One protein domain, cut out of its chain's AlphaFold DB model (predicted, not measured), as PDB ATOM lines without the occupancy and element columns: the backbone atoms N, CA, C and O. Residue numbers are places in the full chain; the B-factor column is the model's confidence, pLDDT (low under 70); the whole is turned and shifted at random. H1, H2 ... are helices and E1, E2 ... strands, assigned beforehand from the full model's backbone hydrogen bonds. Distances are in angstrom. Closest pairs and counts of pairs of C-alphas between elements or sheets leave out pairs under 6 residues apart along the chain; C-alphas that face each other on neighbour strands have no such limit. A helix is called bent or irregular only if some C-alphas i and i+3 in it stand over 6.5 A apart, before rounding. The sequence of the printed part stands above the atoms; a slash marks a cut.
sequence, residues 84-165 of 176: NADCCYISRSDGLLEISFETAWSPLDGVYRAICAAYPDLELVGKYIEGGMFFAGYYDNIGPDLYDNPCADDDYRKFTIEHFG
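AT A GLANCE: This is residues 84 to 165 of the 176 residues of the protein "DUF1281_C domain-containing protein" of Neisseria sp. 10009 (UniProt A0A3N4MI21). A small sheet of three strands, E3, E4 and E5, has a helix over each face, H1 along its strands on one face and H2 slantwise on the other, and a separate two-strand hairpin, E1 and E2, lies beyond the E3 edge. The printed part has 82 residues, with five named strands and two named helices in the order E1 E2 H1 E3 E4 E5 H2. The larger sheet has the order E3 - E4 - E5 and is antiparallel, as is the pair E1 - E2; the class is mixed, helices and strands. The whole is compact, with a radius of gyration of the C-alphas of 13.2 A and spans of 34 by 25 by 24 A.

IN THESE COORDINATES: Find C-alpha 86 at (-0.627, 52.756, 150.886), where E1 begins; it runs over residues 86 to 93, 22.3 A long. E2 comes back over residues 96 to 102, 20.1 A. H1 takes residues 109 to 118, 14.2 A. E3 is residues 125 to 130, 17.1 A, beginning at C-alpha 125 at (-13.739, 66.483, 149.001). E4 is residues 135 to 142, 23.7 A, and E5 residues 145 to 150, 16.4 A. H2 is residues 153 to 164, 16.1 A, ending at C-alpha 164 at (-7.804, 64.212, 161.394); it is irregular, with C-alphas 154 and 157 7.6 A apart.

HOW THE PARTS SIT: Begin with E3, E4 and E5, a meander, each strand the antiparallel neighbour of the one before. Between E3 and E4 look at N 128 and O 137, 2.9 A; between E4 and E5 at N 147 and O 140, 2.8 A. E3 and E5 are the edge strands. H1 is on this sheet at a height of 9.1 A, over E4 and only just over E5, on which 3 of its 10 C-alphas fall; it runs along the strands, at 13 degrees to E4 on the local plane. The closest C-alphas of H1 and E5 are those of Arg 113 and Leu 146, 6.0 A apart. H2 is on the opposite face at a height of 8.5 A, over E3 and E4, and only just slantwise, at 59 degrees to E3 on the local plane. Its closest C-alpha pair with E4 is Tyr 156 and Ala 136, 6.2 A. The hairpin E1 and E2 has N 89 and O 100 at 2.8 A; E2 and E3 are near each other, while E1 and E3 are apart. Each O i to N i+4 pair of H1 is within hydrogen-bond range, and 6 of 8 in H2.

THE WHOLE: The two C-alphas farthest apart are those of Asp 94 and Asp 154, 36.5 A. The printed part has no cut and no long link. Its mean pLDDT is 95.1, and no printed residue is under 70.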
ATOM      1  N   ASN A  84       2.388  54.669 144.611       90.94
ATOM      2  CA  ASN A  84       0.974  54.350 144.769       90.94
ATOM      3  C   ASN A  84       0.556  54.641 146.215       90.94
ATOM      4  O   ASN A  84       1.413  54.683 147.098       90.94
ATOM      5  N   ALA A  85      -0.748  54.797 146.428       91.88
ATOM      6  CA  ALA A  85      -1.302  54.889 147.766       91.88
ATOM      7  C   ALA A  85      -0.990  53.627 148.589       91.88
ATOM      8  O   ALA A  85      -0.982  52.518 148.042       91.88
ATOM      9  N   ASP A  86      -0.773  53.815 149.886       91.31
ATOM     10  CA  ASP A  86      -0.627  52.756 150.886       91.31
ATOM     11  C   ASP A  86      -1.675  52.924 152.003       91.31
ATOM     12  O   ASP A  86      -2.392  53.925 152.031       91.31
ATOM     13  N   CYS A  87      -1.802  51.941 152.900       84.69
ATOM     14  CA  CYS A  87      -2.670  52.008 154.086       84.69
ATOM     15  C   CYS A  87      -4.126  52.413 153.766       84.69
ATOM     16  O   CYS A  87      -4.693  53.307 154.390       84.69
ATOM     17  N   CYS A  88      -4.727  51.769 152.761       92.19
ATOM     18  CA  CYS A  88      -6.040  52.149 152.246       92.19
ATOM     19  C   CYS A  88      -7.201  51.555 153.061       92.19
ATOM     20  O   CYS A  88      -7.337  50.334 153.183       92.19
ATOM     21  N   TYR A  89      -8.085  52.429 153.533       94.88
ATOM     22  CA  TYR A  89      -9.357  52.115 154.169       94.88
ATOM     23  C   TYR A  89     -10.489  52.661 153.311       94.88
ATOM     24  O   TYR A  89     -10.474  53.827 152.925       94.88
ATOM     25  N   ILE A  90     -11.474  51.815 153.019       95.69
ATOM     26  CA  ILE A  90     -12.615  52.172 152.176       95.69
ATOM     27  C   ILE A  90     -13.896  51.893 152.950       95.69
ATOM     28  O   ILE A  90     -14.129  50.768 153.393       95.69
ATOM     29  N   SER A  91     -14.737  52.913 153.058       96.31
ATOM     30  CA  SER A  91     -16.091  52.826 153.591       96.31
ATOM     31  C   SER A  91     -17.083  53.261 152.519       96.31
ATOM     32  O   SER A  91     -16.825  54.174 151.737       96.31
ATOM     33  N   ARG A  92     -18.231  52.585 152.458       96.38
ATOM     34  CA  ARG A  92     -19.298  52.905 151.511       96.38
ATOM     35  C   ARG A  92     -20.640  52.902 152.218       96.38
ATOM     36  O   ARG A  92     -20.994  51.926 152.879       96.38
ATOM     37  N   SER A  93     -21.412  53.947 151.978       94.81
ATOM     38  CA  SER A  93     -22.810  54.063 152.375       94.81
ATOM     39  C   SER A  93     -23.648  54.567 151.194       94.81
ATOM     40  O   SER A  93     -23.168  54.621 150.054       94.81
ATOM     41  N   ASP A  94     -24.940  54.817 151.413       94.69
ATOM     42  CA  ASP A  94     -25.828  55.255 150.337       94.69
ATOM     43  C   ASP A  94     -25.440  56.662 149.862       94.69
ATOM     44  O   ASP A  94     -25.458  57.614 150.638       94.69
ATOM     45  N   GLY A  95     -25.033  56.771 148.597       92.81
ATOM     46  CA  GLY A  95     -24.574  58.024 147.994       92.81
ATOM     47  C   GLY A  95     -23.182  58.515 148.416       92.81
ATOM     48  O   GLY A  95     -22.751  59.533 147.887       92.81
ATOM     49  N   LEU A  96     -22.457  57.812 149.299       95.25
ATOM     50  CA  LEU A  96     -21.149  58.249 149.808       95.25
ATOM     51  C   LEU A  96     -20.091  57.134 149.740       95.25
ATOM     52  O   LEU A  96     -20.330  55.981 150.115       95.25
ATOM     53  N   LEU A  97     -18.899  57.504 149.271       95.69
ATOM     54  CA  LEU A  97     -17.694  56.679 149.256       95.69
ATOM     55  C   LEU A  97     -16.579  57.444 149.973       95.69
ATOM     56  O   LEU A  97     -16.136  58.480 149.488       95.69
ATOM     57  N   GLU A  98     -16.118  56.913 151.099       95.62
ATOM     58  CA  GLU A  98     -15.023  57.487 151.879       95.62
ATOM     59  C   GLU A  98     -13.786  56.606 151.733       95.62
ATOM     60  O   GLU A  98     -13.856  55.380 151.873       95.62
ATOM     61  N   ILE A  99     -12.652  57.232 151.425       95.06
ATOM     62  CA  ILE A  99     -11.379  56.550 151.211       95.06
ATOM     63  C   ILE A  99     -10.302  57.309 151.983       95.06
ATOM     64  O   ILE A  99     -10.070  58.486 151.714       95.06
ATOM     65  N   SER A 100      -9.619  56.620 152.893       94.62
ATOM     66  CA  SER A 100      -8.446  57.132 153.608       94.62
ATOM     67  C   SER A 100      -7.232  56.307 153.218       94.62
ATOM     68  O   SER A 100      -7.317  55.083 153.181       94.62
ATOM     69  N   PHE A 101      -6.117  56.949 152.899       94.88
ATOM     70  CA  PHE A 101      -4.889  56.289 152.459       94.88
ATOM     71  C   PHE A 101      -3.710  57.261 152.590       94.88
ATOM     72  O   PHE A 101      -3.903  58.463 152.773       94.88
ATOM     73  N   GLU A 102      -2.492  56.752 152.438       94.38
ATOM     74  CA  GLU A 102      -1.259  57.541 152.487       94.38
ATOM     75  C   GLU A 102      -0.584  57.616 151.115       94.38
ATOM     76  O   GLU A 102      -0.592  56.651 150.348       94.38
ATOM     77  N   THR A 103       0.037  58.755 150.799       94.25
ATOM     78  CA  THR A 103       0.863  58.954 149.597       94.25
ATOM     79  C   THR A 103       2.226  59.540 149.943       94.25
ATOM     80  O   THR A 103       2.502  59.963 151.061       94.25
ATOM     81  N   ALA A 104       3.121  59.563 148.955       93.56
ATOM     82  CA  ALA A 104       4.476  60.057 149.139       93.56
ATOM     83  C   ALA A 104       4.517  61.596 149.160       93.56
ATOM     84  O   ALA A 104       4.556  62.208 148.088       93.56
ATOM     85  N   TRP A 105       4.549  62.192 150.359       90.62
ATOM     86  CA  TRP A 105       4.893  63.603 150.656       90.62
ATOM     87  C   TRP A 105       4.160  64.675 149.831       90.62
ATOM     88  O   TRP A 105       4.644  65.793 149.682       90.62
ATOM     89  N   SER A 106       3.039  64.322 149.208       90.25
ATOM     90  CA  SER A 106       2.292  65.187 148.298       90.25
ATOM     91  C   SER A 106       0.873  64.655 148.113       90.25
ATOM     92  O   SER A 106       0.682  63.427 148.085       90.25
ATOM     93  N   PRO A 107      -0.116  65.551 147.964       87.62
ATOM     94  CA  PRO A 107      -1.454  65.162 147.561       87.62
ATOM     95  C   PRO A 107      -1.477  64.667 146.104       87.62
ATOM     96  O   PRO A 107      -0.537  64.841 145.331       87.62
ATOM     97  N   LEU A 108      -2.577  64.019 145.735       88.44
ATOM     98  CA  LEU A 108      -2.808  63.361 144.440       88.44
ATOM     99  C   LEU A 108      -3.748  64.173 143.543       88.44
ATOM    100  O   LEU A 108      -4.757  63.665 143.045       88.44
ATOM    101  N   ASP A 109      -3.420  65.446 143.337       91.56
ATOM    102  CA  ASP A 109      -4.236  66.373 142.549       91.56
ATOM    103  C   ASP A 109      -4.566  65.811 141.152       91.56
ATOM    104  O   ASP A 109      -5.708  65.887 140.700       91.56
ATOM    105  N   GLY A 110      -3.610  65.146 140.496       94.06
ATOM    106  CA  GLY A 110      -3.817  64.516 139.191       94.06
ATOM    107  C   GLY A 110      -4.907  63.437 139.186       94.06
ATOM    108  O   GLY A 110      -5.671  63.327 138.225       94.06
ATOM    109  N   VAL A 111      -5.038  62.673 140.275       93.81
ATOM    110  CA  VAL A 111      -6.098  61.663 140.425       93.81
ATOM    111  C   VAL A 111      -7.446  62.338 140.670       93.81
ATOM    112  O   VAL A 111      -8.426  61.970 140.023       93.81
ATOM    113  N   TYR A 112      -7.501  63.356 141.532       95.50
ATOM    114  CA  TYR A 112      -8.731  64.116 141.772       95.50
ATOM    115  C   TYR A 112      -9.239  64.797 140.498       95.50
ATOM    116  O   TYR A 112     -10.425  64.702 140.185       95.50
ATOM    117  N   ARG A 113      -8.341  65.383 139.692       95.75
ATOM    118  CA  ARG A 113      -8.682  65.954 138.378       95.75
ATOM    119  C   ARG A 113      -9.271  64.904 137.440       95.75
ATOM    120  O   ARG A 113     -10.267  65.170 136.774       95.75
ATOM    121  N   ALA A 114      -8.682  63.709 137.393       95.81
ATOM    122  CA  ALA A 114      -9.192  62.623 136.558       95.81
ATOM    123  C   ALA A 114     -10.588  62.153 137.004       95.81
ATOM    124  O   ALA A 114     -11.432  61.872 136.154       95.81
ATOM    125  N   ILE A 115     -10.841  62.104 138.316       95.69
ATOM    126  CA  ILE A 115     -12.154  61.761 138.876       95.69
ATOM    127  C   ILE A 115     -13.193  62.825 138.505       95.69
ATOM    128  O   ILE A 115     -14.217  62.470 137.930       95.69
ATOM    129  N   CYS A 116     -12.917  64.110 138.757       96.69
ATOM    130  CA  CYS A 116     -13.857  65.199 138.460       96.69
ATOM    131  C   CYS A 116     -14.169  65.289 136.957       96.69
ATOM    132  O   CYS A 116     -15.316  65.485 136.565       96.69
ATOM    133  N   ALA A 117     -13.171  65.065 136.096       95.88
ATOM    134  CA  ALA A 117     -13.375  65.036 134.649       95.88
ATOM    135  C   ALA A 117     -14.237  63.846 134.185       95.88
ATOM    136  O   ALA A 117     -15.011  63.979 133.237       95.88
ATOM    137  N   ALA A 118     -14.094  62.678 134.821       97.25
ATOM    138  CA  ALA A 118     -14.855  61.476 134.478       97.25
ATOM    139  C   ALA A 118     -16.280  61.483 135.055       97.25
ATOM    140  O   ALA A 118     -17.185  60.912 134.444       97.25
ATOM    141  N   TYR A 119     -16.478  62.136 136.203       96.56
ATOM    142  CA  TYR A 119     -17.749  62.207 136.920       96.56
ATOM    143  C   TYR A 119     -18.071  63.660 137.308       96.56
ATOM    144  O   TYR A 119     -17.968  64.007 138.480       96.56
ATOM    145  N   PRO A 120     -18.484  64.519 136.355       94.56
ATOM    146  CA  PRO A 120     -18.725  65.938 136.634       94.56
ATOM    147  C   PRO A 120     -19.851  66.208 137.643       94.56
ATOM    148  O   PRO A 120     -19.897  67.285 138.219       94.56
ATOM    149  N   ASP A 121     -20.751  65.242 137.848       96.19
ATOM    150  CA  ASP A 121     -21.847  65.341 138.821       96.19
ATOM    151  C   ASP A 121     -21.446  64.843 140.227       96.19
ATOM    152  O   ASP A 121     -22.257  64.901 141.151       96.19
ATOM    153  N   LEU A 122     -20.229  64.308 140.398       96.25
ATOM    154  CA  LEU A 122     -19.717  63.870 141.697       96.25
ATOM    155  C   LEU A 122     -19.280  65.084 142.522       96.25
ATOM    156  O   LEU A 122     -18.519  65.920 142.040       96.25
ATOM    157  N   GLU A 123     -19.682  65.122 143.788       97.56
ATOM    158  CA  GLU A 123     -19.074  65.993 144.793       97.56
ATOM    159  C   GLU A 123     -17.867  65.275 145.411       97.56
ATOM    160  O   GLU A 123     -17.994  64.190 145.985       97.56
ATOM    161  N   LEU A 124     -16.682  65.858 145.252       97.44
ATOM    162  CA  LEU A 124     -15.418  65.351 145.765       97.44
ATOM    163  C   LEU A 124     -14.889  66.313 146.823       97.44
ATOM    164  O   LEU A 124     -14.740  67.502 146.567       97.44
ATOM    165  N   VAL A 125     -14.524  65.773 147.986       97.12
ATOM    166  CA  VAL A 125     -13.739  66.483 149.001       97.12
ATOM    167  C   VAL A 125     -12.562  65.603 149.400       97.12
ATOM    168  O   VAL A 125     -12.748  64.503 149.919       97.12
ATOM    169  N   GLY A 126     -11.342  66.075 149.149       96.25
ATOM    170  CA  GLY A 126     -10.105  65.357 149.455       96.25
ATOM    171  C   GLY A 126      -9.236  66.145 150.424       96.25
ATOM    172  O   GLY A 126      -8.599  67.109 150.017       96.25
ATOM    173  N   LYS A 127      -9.177  65.737 151.693       97.12
ATOM    174  CA  LYS A 127      -8.365  66.398 152.731       97.12
ATOM    175  C   LYS A 127      -6.982  65.756 152.817       97.12
ATOM    176  O   LYS A 127      -6.865  64.542 152.666       97.12
ATOM    177  N   TYR A 128      -5.947  66.547 153.089       96.75
ATOM    178  CA  TYR A 128      -4.575  66.056 153.212       96.75
ATOM    179  C   TYR A 128      -3.801  66.761 154.330       96.75
ATOM    180  O   TYR A 128      -4.057  67.924 154.646       96.75
ATOM    181  N   ILE A 129      -2.829  66.039 154.889       96.56
ATOM    182  CA  ILE A 129      -1.834  66.524 155.852       96.56
ATOM    183  C   ILE A 129      -0.472  65.908 155.511       96.56
ATOM    184  O   ILE A 129      -0.400  64.763 155.062       96.56
ATOM    185  N   GLU A 130       0.609  66.648 155.734       95.31
ATOM    186  CA  GLU A 130       1.982  66.147 155.673       95.31
ATOM    187  C   GLU A 130       2.767  66.729 156.855       95.31
ATOM    188  O   GLU A 130       3.070  67.922 156.913       95.31
ATOM    189  N   GLY A 131       3.047  65.876 157.844       92.50
ATOM    190  CA  GLY A 131       3.637  66.303 159.114       92.50
ATOM    191  C   GLY A 131       5.144  66.530 159.080       92.50
ATOM    192  O   GLY A 131       5.667  67.160 159.991       92.50
ATOM    193  N   GLY A 132       5.854  66.040 158.061       91.88
ATOM    194  CA  GLY A 132       7.290  66.280 157.930       91.88
ATOM    195  C   GLY A 132       7.606  67.736 157.586       91.88
ATOM    196  O   GLY A 132       8.578  68.291 158.092       91.88
ATOM    197  N   MET A 133       6.781  68.341 156.736       92.38
ATOM    198  CA  MET A 133       6.916  69.685 156.174       92.38
ATOM    199  C   MET A 133       5.819  70.644 156.658       92.38
ATOM    200  O   MET A 133       5.821  71.797 156.241       92.38
ATOM    201  N   PHE A 134       4.922  70.188 157.539       93.88
ATOM    202  CA  PHE A 134       3.875  70.985 158.193       93.88
ATOM    203  C   PHE A 134       2.917  71.696 157.230       93.88
ATOM    204  O   PHE A 134       2.540  72.842 157.457       93.88
ATOM    205  N   PHE A 135       2.482  71.012 156.170       95.38
ATOM    206  CA  PHE A 135       1.444  71.543 155.285       95.38
ATOM    207  C   PHE A 135       0.193  70.665 155.297       95.38
ATOM    208  O   PHE A 135       0.251  69.443 155.441       95.38
ATOM    209  N   ALA A 136      -0.959  71.300 155.127       97.38
ATOM    210  CA  ALA A 136      -2.258  70.647 155.095       97.38
ATOM    211  C   ALA A 136      -3.205  71.398 154.158       97.38
ATOM    212  O   ALA A 136      -2.867  72.464 153.644       97.38
ATOM    213  N   GLY A 137      -4.390  70.850 153.926       97.50
ATOM    214  CA  GLY A 137      -5.419  71.506 153.132       97.50
ATOM    215  C   GLY A 137      -6.445  70.524 152.603       97.50
ATOM    216  O   GLY A 137      -6.534  69.372 153.044       97.50
ATOM    217  N   TYR A 138      -7.244  70.991 151.653       97.75
ATOM    218  CA  TYR A 138      -8.214  70.144 150.983       97.75
ATOM    219  C   TYR A 138      -8.437  70.556 149.533       97.75
ATOM    220  O   TYR A 138      -8.243  71.704 149.143       97.75
ATOM    221  N   TYR A 139      -8.895  69.590 148.751       97.81
ATOM    222  CA  TYR A 139      -9.422  69.790 147.415       97.81
ATOM    223  C   TYR A 139     -10.935  69.657 147.436       97.81
ATOM    224  O   TYR A 139     -11.466  68.782 148.126       97.81
ATOM    225  N   ASP A 140     -11.602  70.476 146.639       97.94
ATOM    226  CA  ASP A 140     -13.017  70.359 146.305       97.94
ATOM    227  C   ASP A 140     -13.249  70.664 144.818       97.94
ATOM    228  O   ASP A 140     -12.315  71.009 144.081       97.94
ATOM    229  N   ASN A 141     -14.473  70.459 144.334       97.94
ATOM    230  CA  ASN A 141     -14.801  70.663 142.928       97.94
ATOM    231  C   ASN A 141     -16.117  71.413 142.708       97.94
ATOM    232  O   ASN A 141     -17.065  71.312 143.482       97.94
ATOM    233  N   ILE A 142     -16.185  72.119 141.578       97.19
ATOM    234  CA  ILE A 142     -17.433  72.639 141.011       97.19
ATOM    235  C   ILE A 142     -17.557  72.049 139.609       97.19
ATOM    236  O   ILE A 142     -16.874  72.463 138.672       97.19
ATOM    237  N   GLY A 143     -18.420  71.045 139.465       95.25
ATOM    238  CA  GLY A 143     -18.504  70.282 138.225       95.25
ATOM    239  C   GLY A 143     -17.176  69.563 137.930       95.25
ATOM    240  O   GLY A 143     -16.644  68.879 138.806       95.25
ATOM    241  N   PRO A 144     -16.592  69.713 136.726       96.00
ATOM    242  CA  PRO A 144     -15.319  69.077 136.387       96.00
ATOM    243  C   PRO A 144     -14.087  69.818 136.935       96.00
ATOM    244  O   PRO A 144     -12.976  69.288 136.846       96.00
ATOM    245  N   ASP A 145     -14.256  71.037 137.455       96.50
ATOM    246  CA  ASP A 145     -13.150  71.903 137.854       96.50
ATOM    247  C   ASP A 145     -12.748  71.635 139.309       96.50
ATOM    248  O   ASP A 145     -13.569  71.743 140.217       96.50
ATOM    249  N   LEU A 146     -11.472  71.286 139.512       97.38
ATOM    250  CA  LEU A 146     -10.872  71.012 140.822       97.38
ATOM    251  C   LEU A 146     -10.173  72.261 141.374       97.38
ATOM    252  O   LEU A 146      -9.345  72.860 140.676       97.38
ATOM    253  N   TYR A 147     -10.424  72.570 142.642       97.44
ATOM    254  CA  TYR A 147      -9.816  73.669 143.382       97.44
ATOM    255  C   TYR A 147      -8.906  73.136 144.490       97.44
ATOM    256  O   TYR A 147      -9.192  72.115 145.111       97.44
ATOM    257  N   ASP A 148      -7.776  73.812 144.683       97.00
ATOM    258  CA  ASP A 148      -6.795  73.522 145.729       97.00
ATOM    259  C   ASP A 148      -6.915  74.591 146.817       97.00
ATOM    260  O   ASP A 148      -6.771  75.783 146.526       97.00
ATOM    261  N   ASN A 149      -7.193  74.166 148.047       97.50
ATOM    262  CA  ASN A 149      -7.404  75.033 149.199       97.50
ATOM    263  C   ASN A 149      -6.384  74.668 150.294       97.50
ATOM    264  O   ASN A 149      -6.727  73.965 151.256       97.50
ATOM    265  N   PRO A 150      -5.117  75.112 150.164       96.88
ATOM    266  CA  PRO A 150      -4.111  74.873 151.185       96.88
ATOM    267  C   PRO A 150      -4.487  75.592 152.482       96.88
ATOM    268  O   PRO A 150      -4.946  76.737 152.482       96.88
ATOM    269  N   CYS A 151      -4.276  74.905 153.598       97.06
ATOM    270  CA  CYS A 151      -4.351  75.487 154.927       97.06
ATOM    271  C   CYS A 151      -3.182  76.464 155.120       97.06
ATOM    272  O   CYS A 151      -2.082  76.215 154.626       97.06
ATOM    273  N   ALA A 152      -3.414  77.565 155.836       96.56
ATOM    274  CA  ALA A 152      -2.332  78.450 156.249       96.56
ATOM    275  C   ALA A 152      -1.436  77.748 157.280       96.56
ATOM    276  O   ALA A 152      -1.936  77.014 158.130       96.56
ATOM    277  N   ASP A 153      -0.130  78.016 157.242       93.81
ATOM    278  CA  ASP A 153       0.853  77.393 158.141       93.81
ATOM    279  C   ASP A 153       0.470  77.559 159.628       93.81
ATOM    280  O   ASP A 153       0.508  76.596 160.394       93.81
ATOM    281  N   ASP A 154       0.002  78.753 160.016       95.50
ATOM    282  CA  ASP A 154      -0.433  79.068 161.388       95.50
ATOM    283  C   ASP A 154      -1.691  78.286 161.820       95.50
ATOM    284  O   ASP A 154      -1.931  78.084 163.011       95.50
ATOM    285  N   ASP A 155      -2.486  77.811 160.859       96.56
ATOM    286  CA  ASP A 155      -3.702  77.033 161.092       96.56
ATOM    287  C   ASP A 155      -3.457  75.514 161.017       96.56
ATOM    288  O   ASP A 155      -4.384  74.741 161.275       96.56
ATOM    289  N   TYR A 156      -2.230  75.052 160.729       96.19
ATOM    290  CA  TYR A 156      -1.923  73.628 160.535       96.19
ATOM    291  C   TYR A 156      -2.402  72.759 161.708       96.19
ATOM    292  O   TYR A 156      -3.163  71.813 161.503       96.19
ATOM    293  N   ARG A 157      -2.019  73.096 162.952       95.25
ATOM    294  CA  ARG A 157      -2.424  72.329 164.152       95.25
ATOM    295  C   ARG A 157      -3.944  72.310 164.323       95.25
ATOM    296  O   ARG A 157      -4.523  71.283 164.657       95.25
ATOM    297  N   LYS A 158      -4.609  73.439 164.072       96.19
ATOM    298  CA  LYS A 158      -6.071  73.529 164.149       96.19
ATOM    299  C   LYS A 158      -6.730  72.619 163.108       96.19
ATOM    300  O   LYS A 158      -7.674  71.904 163.435       96.19
ATOM    301  N   PHE A 159      -6.208  72.609 161.885       97.06
ATOM    302  CA  PHE A 159      -6.714  71.791 160.786       97.06
ATOM    303  C   PHE A 159      -6.560  70.288 161.052       97.06
ATOM    304  O   PHE A 159      -7.490  69.516 160.806       97.06
ATOM    305  N   THR A 160      -5.413  69.852 161.582       96.62
ATOM    306  CA  THR A 160      -5.184  68.437 161.917       96.62
ATOM    307  C   THR A 160      -6.083  67.964 163.063       96.62
ATOM    308  O   THR A 160      -6.604  66.850 162.993       96.62
ATOM    309  N   ILE A 161      -6.337  68.800 164.075       96.00
ATOM    310  CA  ILE A 161      -7.307  68.499 165.142       96.00
ATOM    311  C   ILE A 161      -8.710  68.347 164.537       96.00
ATOM    312  O   ILE A 161      -9.367  67.326 164.734       96.00
ATOM    313  N   GLU A 162      -9.158  69.340 163.765       96.75
ATOM    314  CA  GLU A 162     -10.533  69.407 163.257       96.75
ATOM    315  C   GLU A 162     -10.870  68.279 162.272       96.75
ATOM    316  O   GLU A 162     -11.991  67.765 162.266       96.75
ATOM    317  N   HIS A 163      -9.927  67.900 161.410       95.44
ATOM    318  CA  HIS A 163     -10.211  66.994 160.296       95.44
ATOM    319  C   HIS A 163      -9.574  65.616 160.411       95.44
ATOM    320  O   HIS A 163     -10.040  64.696 159.739       95.44
ATOM    321  N   PHE A 164      -8.542  65.466 161.240       94.38
ATOM    322  CA  PHE A 164      -7.804  64.212 161.394       94.38
ATOM    323  C   PHE A 164      -7.782  63.713 162.843       94.38
ATOM    324  O   PHE A 164      -7.265  62.626 163.089       94.38
ATOM    325  N   GLY A 165      -8.362  64.461 163.791       93.75
ATOM    326  CA  GLY A 165      -8.451  64.054 165.193       93.75
ATOM    327  C   GLY A 165      -7.095  63.979 165.889       93.75
ATOM    328  O   GLY A 165      -6.928  63.174 166.800       93.75
TER     329      GLY A 165